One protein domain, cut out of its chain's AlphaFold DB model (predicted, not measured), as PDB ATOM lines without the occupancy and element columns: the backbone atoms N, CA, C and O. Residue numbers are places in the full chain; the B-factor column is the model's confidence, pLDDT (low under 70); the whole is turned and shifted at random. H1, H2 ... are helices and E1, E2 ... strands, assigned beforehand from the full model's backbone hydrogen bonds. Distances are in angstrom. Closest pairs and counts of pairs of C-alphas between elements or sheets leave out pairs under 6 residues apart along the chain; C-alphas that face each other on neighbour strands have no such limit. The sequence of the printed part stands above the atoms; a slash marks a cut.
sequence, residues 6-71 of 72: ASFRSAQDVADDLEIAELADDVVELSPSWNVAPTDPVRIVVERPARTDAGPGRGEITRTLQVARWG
ATOM      1  N   ALA A   6      19.886  37.149 -23.975       94.31
ATOM      2  CA  ALA A   6      20.092  36.660 -25.335       94.31
ATOM      3  C   ALA A   6      21.168  37.494 -26.049       94.31
ATOM      4  O   ALA A   6      21.158  38.720 -25.975       94.31
ATOM      5  N   SER A   7      22.077  36.825 -26.753       92.69
ATOM      6  CA  SER A   7      23.130  37.408 -27.584       92.69
ATOM      7  C   SER A   7      23.224  36.611 -28.884       92.69
ATOM      8  O   SER A   7      23.931  35.610 -28.973       92.69
ATOM      9  N   PHE A   8      22.432  37.015 -29.876       93.31
ATOM     10  CA  PHE A   8      22.255  36.276 -31.133       93.31
ATOM     11  C   PHE A   8      22.621  37.080 -32.385       93.31
ATOM     12  O   PHE A   8      22.610  36.524 -33.481       93.31
ATOM     13  N   ARG A   9      22.914  38.378 -32.246       93.38
ATOM     14  CA  ARG A   9      23.358  39.207 -33.372       93.38
ATOM     15  C   ARG A   9      24.766  38.810 -33.806       93.38
ATOM     16  O   ARG A   9      25.558  38.346 -32.979       93.38
ATOM     17  N   SER A  10      25.057  38.989 -35.094       92.06
ATOM     18  CA  SER A  10      26.396  38.726 -35.606       92.06
ATOM     19  C   SER A  10      27.393  39.733 -35.027       92.06
ATOM     20  O   SER A  10      27.023  40.823 -34.589       92.06
ATOM     21  N   ALA A  11      28.672  39.362 -35.015       92.31
ATOM     22  CA  ALA A  11      29.728  40.259 -34.561       92.31
ATOM     23  C   ALA A  11      29.790  41.553 -35.394       92.31
ATOM     24  O   ALA A  11      30.040  42.613 -34.832       92.31
ATOM     25  N   GLN A  12      29.512  41.455 -36.700       91.56
ATOM     26  CA  GLN A  12      29.496  42.595 -37.617       91.56
ATOM     27  C   GLN A  12      28.312  43.523 -37.347       91.56
ATOM     28  O   GLN A  12      28.530  44.713 -37.176       91.56
ATOM     29  N   ASP A  13      27.096  42.994 -37.154       94.19
ATOM     30  CA  ASP A  13      25.934  43.841 -36.820       94.19
ATOM     31  C   ASP A  13      26.173  44.643 -35.530       94.19
ATOM     32  O   ASP A  13      25.768  45.794 -35.406       94.19
ATOM     33  N   VAL A  14      26.832  44.027 -34.542       92.88
ATOM     34  CA  VAL A  14      27.196  44.705 -33.288       92.88
ATOM     35  C   VAL A  14      28.301  45.740 -33.515       92.88
ATOM     36  O   VAL A  14      28.281  46.786 -32.869       92.88
ATOM     37  N   ALA A  15      29.266  45.455 -34.392       93.94
ATOM     38  CA  ALA A  15      30.344  46.381 -34.714       93.94
ATOM     39  C   ALA A  15      29.837  47.620 -35.459       93.94
ATOM     40  O   ALA A  15      30.217  48.732 -35.091       93.94
ATOM     41  N   ASP A  16      28.941  47.429 -36.426       94.06
ATOM     42  CA  ASP A  16      28.322  48.505 -37.198       94.06
ATOM     43  C   ASP A  16      27.452  49.402 -36.302       94.06
ATOM     44  O   ASP A  16      27.591  50.624 -36.328       94.06
ATOM     45  N   ASP A  17      26.614  48.808 -35.442       95.25
ATOM     46  CA  ASP A  17      25.716  49.550 -34.543       95.25
ATOM     47  C   ASP A  17      26.460  50.378 -33.477       95.25
ATOM     48  O   ASP A  17      25.916  51.357 -32.961       95.25
ATOM     49  N   LEU A  18      27.673  49.963 -33.092       93.31
ATOM     50  CA  LEU A  18      28.442  50.562 -31.991       93.31
ATOM     51  C   LEU A  18      29.727  51.268 -32.447       93.31
ATOM     52  O   LEU A  18      30.519  51.701 -31.603       93.31
ATOM     53  N   GLU A  19      29.929  51.390 -33.763       92.94
ATOM     54  CA  GLU A  19      31.112  52.000 -34.379       92.94
ATOM     55  C   GLU A  19      32.415  51.398 -33.817       92.94
ATOM     56  O   GLU A  19      33.300  52.099 -33.312       92.94
ATOM     57  N   ILE A  20      32.500  50.067 -33.822       93.25
ATOM     58  CA  ILE A  20      33.660  49.340 -33.298       93.25
ATOM     59  C   ILE A  20      34.767  49.318 -34.348       93.25
ATOM     60  O   ILE A  20      34.561  48.888 -35.479       93.25
ATOM     61  N   ALA A  21      35.967  49.733 -33.945       88.69
ATOM     62  CA  ALA A  21      37.116  49.829 -34.837       88.69
ATOM     63  C   ALA A  21      37.797  48.474 -35.092       88.69
ATOM     64  O   ALA A  21      38.309  48.243 -36.183       88.69
ATOM     65  N   GLU A  22      37.819  47.581 -34.095       89.12
ATOM     66  CA  GLU A  22      38.501  46.285 -34.193       89.12
ATOM     67  C   GLU A  22      37.670  45.148 -33.584       89.12
ATOM     68  O   GLU A  22      37.103  45.277 -32.493       89.12
ATOM     69  N   LEU A  23      37.645  44.002 -34.265       91.69
ATOM     70  CA  LEU A  23      37.033  42.768 -33.782       91.69
ATOM     71  C   LEU A  23      38.134  41.747 -33.487       91.69
ATOM     72  O   LEU A  23      38.979  41.497 -34.343       91.69
ATOM     73  N   ALA A  24      38.114  41.143 -32.300       89.44
ATOM     74  CA  ALA A  24      38.981  40.005 -32.010       89.44
ATOM     75  C   ALA A  24      38.524  38.747 -32.778       89.44
ATOM     76  O   ALA A  24      37.329  38.558 -33.014       89.44
ATOM     77  N   ASP A  25      39.467  37.878 -33.151       87.31
ATOM     78  CA  ASP A  25      39.190  36.689 -33.977       87.31
ATOM     79  C   ASP A  25      38.161  35.744 -33.326       87.31
ATOM     80  O   ASP A  25      37.267  35.211 -33.981       87.31
ATOM     81  N   ASP A  26      38.235  35.583 -32.004       89.19
ATOM     82  CA  ASP A  26      37.359  34.710 -31.216       89.19
ATOM     83  C   ASP A  26      35.901  35.198 -31.138       89.19
ATOM     84  O   ASP A  26      34.980  34.410 -30.903       89.19
ATOM     85  N   VAL A  27      35.660  36.487 -31.378       89.69
ATOM     86  CA  VAL A  27      34.317  37.080 -31.387       89.69
ATOM     87  C   VAL A  27      33.499  36.598 -32.580       89.69
ATOM     88  O   VAL A  27      32.269  36.467 -32.470       89.69
ATOM     89  N   VAL A  28      34.157  36.360 -33.714       87.00
ATOM     90  CA  VAL A  28      33.509  35.899 -34.949       87.00
ATOM     91  C   VAL A  28      33.067  34.441 -34.804       87.00
ATOM     92  O   VAL A  28      31.971  34.093 -35.238       87.00
ATOM     93  N   GLU A  29      33.853  33.634 -34.092       89.12
ATOM     94  CA  GLU A  29      33.587  32.211 -33.842       89.12
ATOM     95  C   GLU A  29      32.471  31.963 -32.812       89.12
ATOM     96  O   GLU A  29      31.897  30.871 -32.739       89.12
ATOM     97  N   LEU A  30      32.136  32.962 -31.990       89.62
ATOM     98  CA  LEU A  30      31.128  32.793 -30.950       89.62
ATOM     99  C   LEU A  30      29.730  32.578 -31.564       89.62
ATOM    100  O   LEU A  30      29.161  33.447 -32.222       89.62
ATOM    101  N   SER A  31      29.119  31.426 -31.311       89.81
ATOM    102  CA  SER A  31      27.788  31.126 -31.850       89.81
ATOM    103  C   SER A  31      26.688  31.999 -31.220       89.81
ATOM    104  O   SER A  31      26.795  32.392 -30.055       89.81
ATOM    105  N   PRO A  32      25.604  32.303 -31.955       93.38
ATOM    106  CA  PRO A  32      24.449  32.994 -31.394       93.38
ATOM    107  C   PRO A  32      23.797  32.165 -30.274       93.38
ATOM    108  O   PRO A  32      23.619  30.953 -30.401       93.38
ATOM    109  N   SER A  33      23.407  32.828 -29.184       92.81
ATOM    110  CA  SER A  33      22.733  32.218 -28.036       92.81
ATOM    111  C   SER A  33      21.487  33.008 -27.647       92.81
ATOM    112  O   SER A  33      21.517  34.224 -27.475       92.81
ATOM    113  N   TRP A  34      20.378  32.306 -27.440       94.88
ATOM    114  CA  TRP A  34      19.123  32.891 -26.956       94.88
ATOM    115  C   TRP A  34      18.989  32.819 -25.437       94.88
ATOM    116  O   TRP A  34      17.985  33.265 -24.885       94.88
ATOM    117  N   ASN A  35      19.970  32.217 -24.762       93.88
ATOM    118  CA  ASN A  35      19.847  31.880 -23.356       93.88
ATOM    119  C   ASN A  35      21.205  31.806 -22.646       93.88
ATOM    120  O   ASN A  35      21.508  30.800 -22.003       93.88
ATOM    121  N   VAL A  36      22.002  32.867 -22.763       94.12
ATOM    122  CA  VAL A  36      23.305  33.018 -22.105       94.12
ATOM    123  C   VAL A  36      23.138  32.870 -20.591       94.12
ATOM    124  O   VAL A  36      22.310  33.553 -19.977       94.12
ATOM    125  N   ALA A  37      23.903  31.958 -20.003       93.06
ATOM    126  CA  ALA A  37      23.978  31.692 -18.576       93.06
ATOM    127  C   ALA A  37      25.237  32.332 -17.961       93.06
ATOM    128  O   ALA A  37      26.184  32.658 -18.678       93.06
ATOM    129  N   PRO A  38      25.293  32.492 -16.627       91.88
ATOM    130  CA  PRO A  38      26.524  32.886 -15.961       91.88
ATOM    131  C   PRO A  38      27.652  31.921 -16.328       91.88
ATOM    132  O   PRO A  38      27.425  30.720 -16.457       91.88
ATOM    133  N   THR A  39      28.865  32.448 -16.450       91.31
ATOM    134  CA  THR A  39      30.101  31.786 -16.902       91.31
ATOM    135  C   THR A  39      30.200  31.473 -18.393       91.31
ATOM    136  O   THR A  39      31.288  31.107 -18.840       91.31
ATOM    137  N   ASP A  40      29.139  31.684 -19.173       92.75
ATOM    138  CA  ASP A  40      29.223  31.543 -20.626       92.75
ATOM    139  C   ASP A  40      30.141  32.625 -21.230       92.75
ATOM    140  O   ASP A  40      30.256  33.734 -20.682       92.75
ATOM    141  N   PRO A  41      30.803  32.327 -22.363       93.62
ATOM    142  CA  PRO A  41      31.506  33.331 -23.146       93.62
ATOM    143  C   PRO A  41      30.515  34.329 -23.759       93.62
ATOM    144  O   PRO A  41      29.496  33.952 -24.340       93.62
ATOM    145  N   VAL A  42      30.825  35.617 -23.641       94.06
ATOM    146  CA  VAL A  42      29.993  36.727 -24.112       94.06
ATOM    147  C   VAL A  42      30.835  37.756 -24.849       94.06
ATOM    148  O   VAL A  42      31.994  37.981 -24.509       94.06
ATOM    149  N   ARG A  43      30.235  38.414 -25.844       94.44
ATOM    150  CA  ARG A  43      30.849  39.568 -26.509       94.44
ATOM    151  C   ARG A  43      30.770  40.784 -25.594       94.44
ATOM    152  O   ARG A  43      29.694  41.094 -25.085       94.44
ATOM    153  N   ILE A  44      31.887  41.475 -25.420       94.69
ATOM    154  CA  ILE A  44      31.993  42.724 -24.670       94.69
ATOM    155  C   ILE A  44      32.639  43.799 -25.535       94.69
ATOM    156  O   ILE A  44      33.532  43.515 -26.332       94.69
ATOM    157  N   VAL A  45      32.205  45.041 -25.348       94.75
ATOM    158  CA  VAL A  45      32.872  46.203 -25.938       94.75
ATOM    159  C   VAL A  45      33.859  46.749 -24.922       94.75
ATOM    160  O   VAL A  45      33.494  47.044 -23.784       94.75
ATOM    161  N   VAL A  46      35.114  46.872 -25.338       93.69
ATOM    162  CA  VAL A  46      36.193  47.436 -24.533       93.69
ATOM    163  C   VAL A  46      36.656  48.720 -25.197       93.69
ATOM    164  O   VAL A  46      37.195  48.691 -26.303       93.69
ATOM    165  N   GLU A  47      36.470  49.834 -24.498       93.81
ATOM    166  CA  GLU A  47      37.013  51.134 -24.879       93.81
ATOM    167  C   GLU A  47      38.268  51.407 -24.048       93.81
ATOM    168  O   GLU A  47      38.219  51.450 -22.815       93.81
ATOM    169  N   ARG A  48      39.421  51.528 -24.711       90.50
ATOM    170  CA  ARG A  48      40.695  51.828 -24.044       90.50
ATOM    171  C   ARG A  48      41.689  52.484 -25.007       90.50
ATOM    172  O   ARG A  48      41.559  52.305 -26.215       90.50
ATOM    173  N   PRO A  49      42.713  53.190 -24.494       90.06
ATOM    174  CA  PRO A  49      43.801  53.691 -25.324       90.06
ATOM    175  C   PRO A  49      44.461  52.561 -26.121       90.06
ATOM    176  O   PRO A  49      44.823  51.524 -25.546       90.06
ATOM    177  N   ALA A  50      44.655  52.782 -27.420       82.19
ATOM    178  CA  ALA A  50      45.400  51.897 -28.293       82.19
ATOM    179  C   ALA A  50      46.793  51.651 -27.711       82.19
ATOM    180  O   ALA A  50      47.460  52.554 -27.183       82.19
ATOM    181  N   ARG A  51      47.248  50.402 -27.795       78.88
ATOM    182  CA  ARG A  51      48.597  50.059 -27.359       78.88
ATOM    183  C   ARG A  51      49.577  50.588 -28.400       78.88
ATOM    184  O   ARG A  51      49.567  50.138 -29.536       78.88
ATOM    185  N   THR A  52      50.420  51.528 -27.993       81.25
ATOM    186  CA  THR A  52      51.467  52.104 -28.841       81.25
ATOM    187  C   THR A  52      52.836  51.878 -28.209       81.25
ATOM    188  O   THR A  52      52.946  51.654 -26.999       81.25
ATOM    189  N   ASP A  53      53.893  51.989 -29.013       82.00
ATOM    190  CA  ASP A  53      55.281  51.913 -28.534       82.00
ATOM    191  C   ASP A  53      55.645  53.063 -27.576       82.00
ATOM    192  O   ASP A  53      56.633  52.995 -26.847       82.00
ATOM    193  N   ALA A  54      54.823  54.117 -27.525       77.44
ATOM    194  CA  ALA A  54      55.030  55.297 -26.690       77.44
ATOM    195  C   ALA A  54      54.658  55.096 -25.203       77.44
ATOM    196  O   ALA A  54      54.747  56.052 -24.421       77.44
ATOM    197  N   GLY A  55      54.251  53.880 -24.821       71.94
ATOM    198  CA  GLY A  55      53.878  53.492 -23.462       71.94
ATOM    199  C   GLY A  55      52.363  53.325 -23.258       71.94
ATOM    200  O   GLY A  55      51.557  53.728 -24.101       71.94
ATOM    201  N   PRO A  56      51.945  52.704 -22.138       75.50
ATOM    202  CA  PRO A  56      50.533  52.477 -21.842       75.50
ATOM    203  C   PRO A  56      49.776  53.802 -21.683       75.50
ATOM    204  O   PRO A  56      50.292  54.759 -21.113       75.50
ATOM    205  N   GLY A  57      48.534  53.848 -22.168       79.62
ATOM    206  CA  GLY A  57      47.635  54.990 -21.967       79.62
ATOM    207  C   GLY A  57      47.875  56.200 -22.874       79.62
ATOM    208  O   GLY A  57      47.236  57.227 -22.675       79.62
ATOM    209  N   ARG A  58      48.787  56.097 -23.847       78.56
ATOM    210  CA  ARG A  58      49.193  57.223 -24.706       78.56
ATOM    211  C   ARG A  58      48.660  57.162 -26.140       78.56
ATOM    212  O   ARG A  58      48.873  58.104 -26.894       78.56
ATOM    213  N   GLY A  59      48.026  56.055 -26.521       82.75
ATOM    214  CA  GLY A  59      47.351  55.922 -27.811       82.75
ATOM    215  C   GLY A  59      45.984  56.602 -27.834       82.75
ATOM    216  O   GLY A  59      45.452  56.991 -26.794       82.75
ATOM    217  N   GLU A  60      45.415  56.716 -29.029       86.88
ATOM    218  CA  GLU A  60      44.033  57.154 -29.225       86.88
ATOM    219  C   GLU A  60      43.050  56.178 -28.567       86.88
ATOM    220  O   GLU A  60      43.348  54.993 -28.420       86.88
ATOM    221  N   ILE A  61      41.894  56.668 -28.122       89.44
ATOM    222  CA  ILE A  61      40.856  55.806 -27.561       89.44
ATOM    223  C   ILE A  61      40.246  54.974 -28.688       89.44
ATOM    224  O   ILE A  61      39.633  55.514 -29.603       89.44
ATOM    225  N   THR A  62      40.386  53.655 -28.587       90.25
ATOM    226  CA  THR A  62      39.839  52.703 -29.555       90.25
ATOM    227  C   THR A  62      38.792  51.831 -28.878       90.25
ATOM    228  O   THR A  62      38.966  51.393 -27.734       90.25
ATOM    229  N   ARG A  63      37.699  51.559 -29.596       93.94
ATOM    230  CA  ARG A  63      36.696  50.565 -29.206       93.94
ATOM    231  C   ARG A  63      36.973  49.251 -29.907       93.94
ATOM    232  O   ARG A  63      37.121  49.212 -31.126       93.94
ATOM    233  N   THR A  64      36.990  48.183 -29.123       93.75
ATOM    234  CA  THR A  64      37.235  46.824 -29.605       93.75
ATOM    235  C   THR A  64      36.135  45.889 -29.120       93.75
ATOM    236  O   THR A  64      35.653  46.037 -27.994       93.75
ATOM    237  N   LEU A  65      35.733  44.932 -29.953       95.06
ATOM    238  CA  LEU A  65      34.842  43.840 -29.558       95.06
ATOM    239  C   LEU A  65      35.705  42.643 -29.141       95.06
ATOM    240  O   LEU A  65      36.587  42.230 -29.895       95.06
ATOM    241  N   GLN A  66      35.469  42.100 -27.945       94.25
ATOM    242  CA  GLN A  66      36.233  40.980 -27.372       94.25
ATOM    243  C   GLN A  66      35.306  39.921 -26.769       94.25
ATOM    244  O   GLN A  66      34.151  40.217 -26.457       94.25
ATOM    245  N   VAL A  67      35.808  38.701 -26.564       95.12
ATOM    246  CA  VAL A  67      35.108  37.671 -25.783       95.12
ATOM    247  C   VAL A  67      35.573  37.706 -24.329       95.12
ATOM    248  O   VAL A  67      36.764  37.772 -24.031       95.12
ATOM    249  N   ALA A  68      34.625  37.633 -23.399       94.12
ATOM    250  CA  ALA A  68      34.896  37.496 -21.974       94.12
ATOM    251  C   ALA A  68      33.982  36.450 -21.332       94.12
ATOM    252  O   ALA A  68      32.912  36.132 -21.843       94.12
ATOM    253  N   ARG A  69      34.394  35.927 -20.179       93.38
ATOM    254  CA  ARG A  69      33.578  35.037 -19.346       93.38
ATOM    255  C   ARG A  69      32.629  35.869 -18.479       93.38
ATOM    256  O   ARG A  69      33.075  36.778 -17.779       93.38
ATOM    257  N   TRP A  70      31.330  35.559 -18.491       89.38
ATOM    258  CA  TRP A  70      30.347  36.312 -17.702       89.38
ATOM    259  C   TRP A  70      30.289  35.865 -16.234       89.38
ATOM    260  O   TRP A  70      29.448  35.063 -15.835       89.38
ATOM    261  N   GLY A  71      31.188  36.399 -15.415       85.69
ATOM    262  CA  GLY A  71      31.307  36.056 -13.995       85.69
ATOM    263  C   GLY A  71      32.745  35.707 -13.632       85.69
ATOM    264  O   GLY A  71      33.549  35.411 -14.517       85.69
TER     265      GLY A  71
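What this domain is: This is residues 6 to 71 of the 72 residues of an uncharacterized protein of Xylanimicrobium sp. FW10M-9 (UniProt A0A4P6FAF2). A long hairpin of two antiparallel strands, E2 and E3, runs through the middle, with two short helices, H1 and H2, next to E3, strand E1 towards one end and the loop of residues 50 to 60 at the other. The 66 printed residues hold, in order, H1, H2, E1, E2 and E3, a mixed class. The whole is elongated, 42 by 26 by 16 A, and only just loose, close to compact, with a radius of gyration of the C-alphas of 13.3 A.

How they stand to each other: H1, residues 11 to 18, and H2, residues 25 to 29, are close but not clearly touching; their closest C-alphas, of Ala 11 and Val 28, are 5.8 A apart. E1, residues 33 to 36, pairs with no named strand. E2, residues 41 to 49, and E3, residues 61 to 69, form a hairpin, with N 44 and O 66 within hydrogen-bond range at 2.8 A. E3 bends by 59 degrees at residue 65; its closest C-alphas to H2, of Val 67 and Val 27, are 5.7 A apart. In H1 every O i to N i+4 pair is within range; in H2, 0 of 1, but 2 of 2 O i to N i+3 pairs.

Where its parts are: H1 begins at C-alpha 11 (29.728, 40.259, -34.561). E2 is 23.9 A long and E3 23.5 A, ending at C-alpha 69 (33.578, 35.037, -19.346).

The domain as a whole: The C-alphas farthest apart, of Asn 35 and Ala 54, are 42.4 A apart. The printed part has no cut, the link E2 to E3 is long, and no printed residue is under 70 in pLDDT.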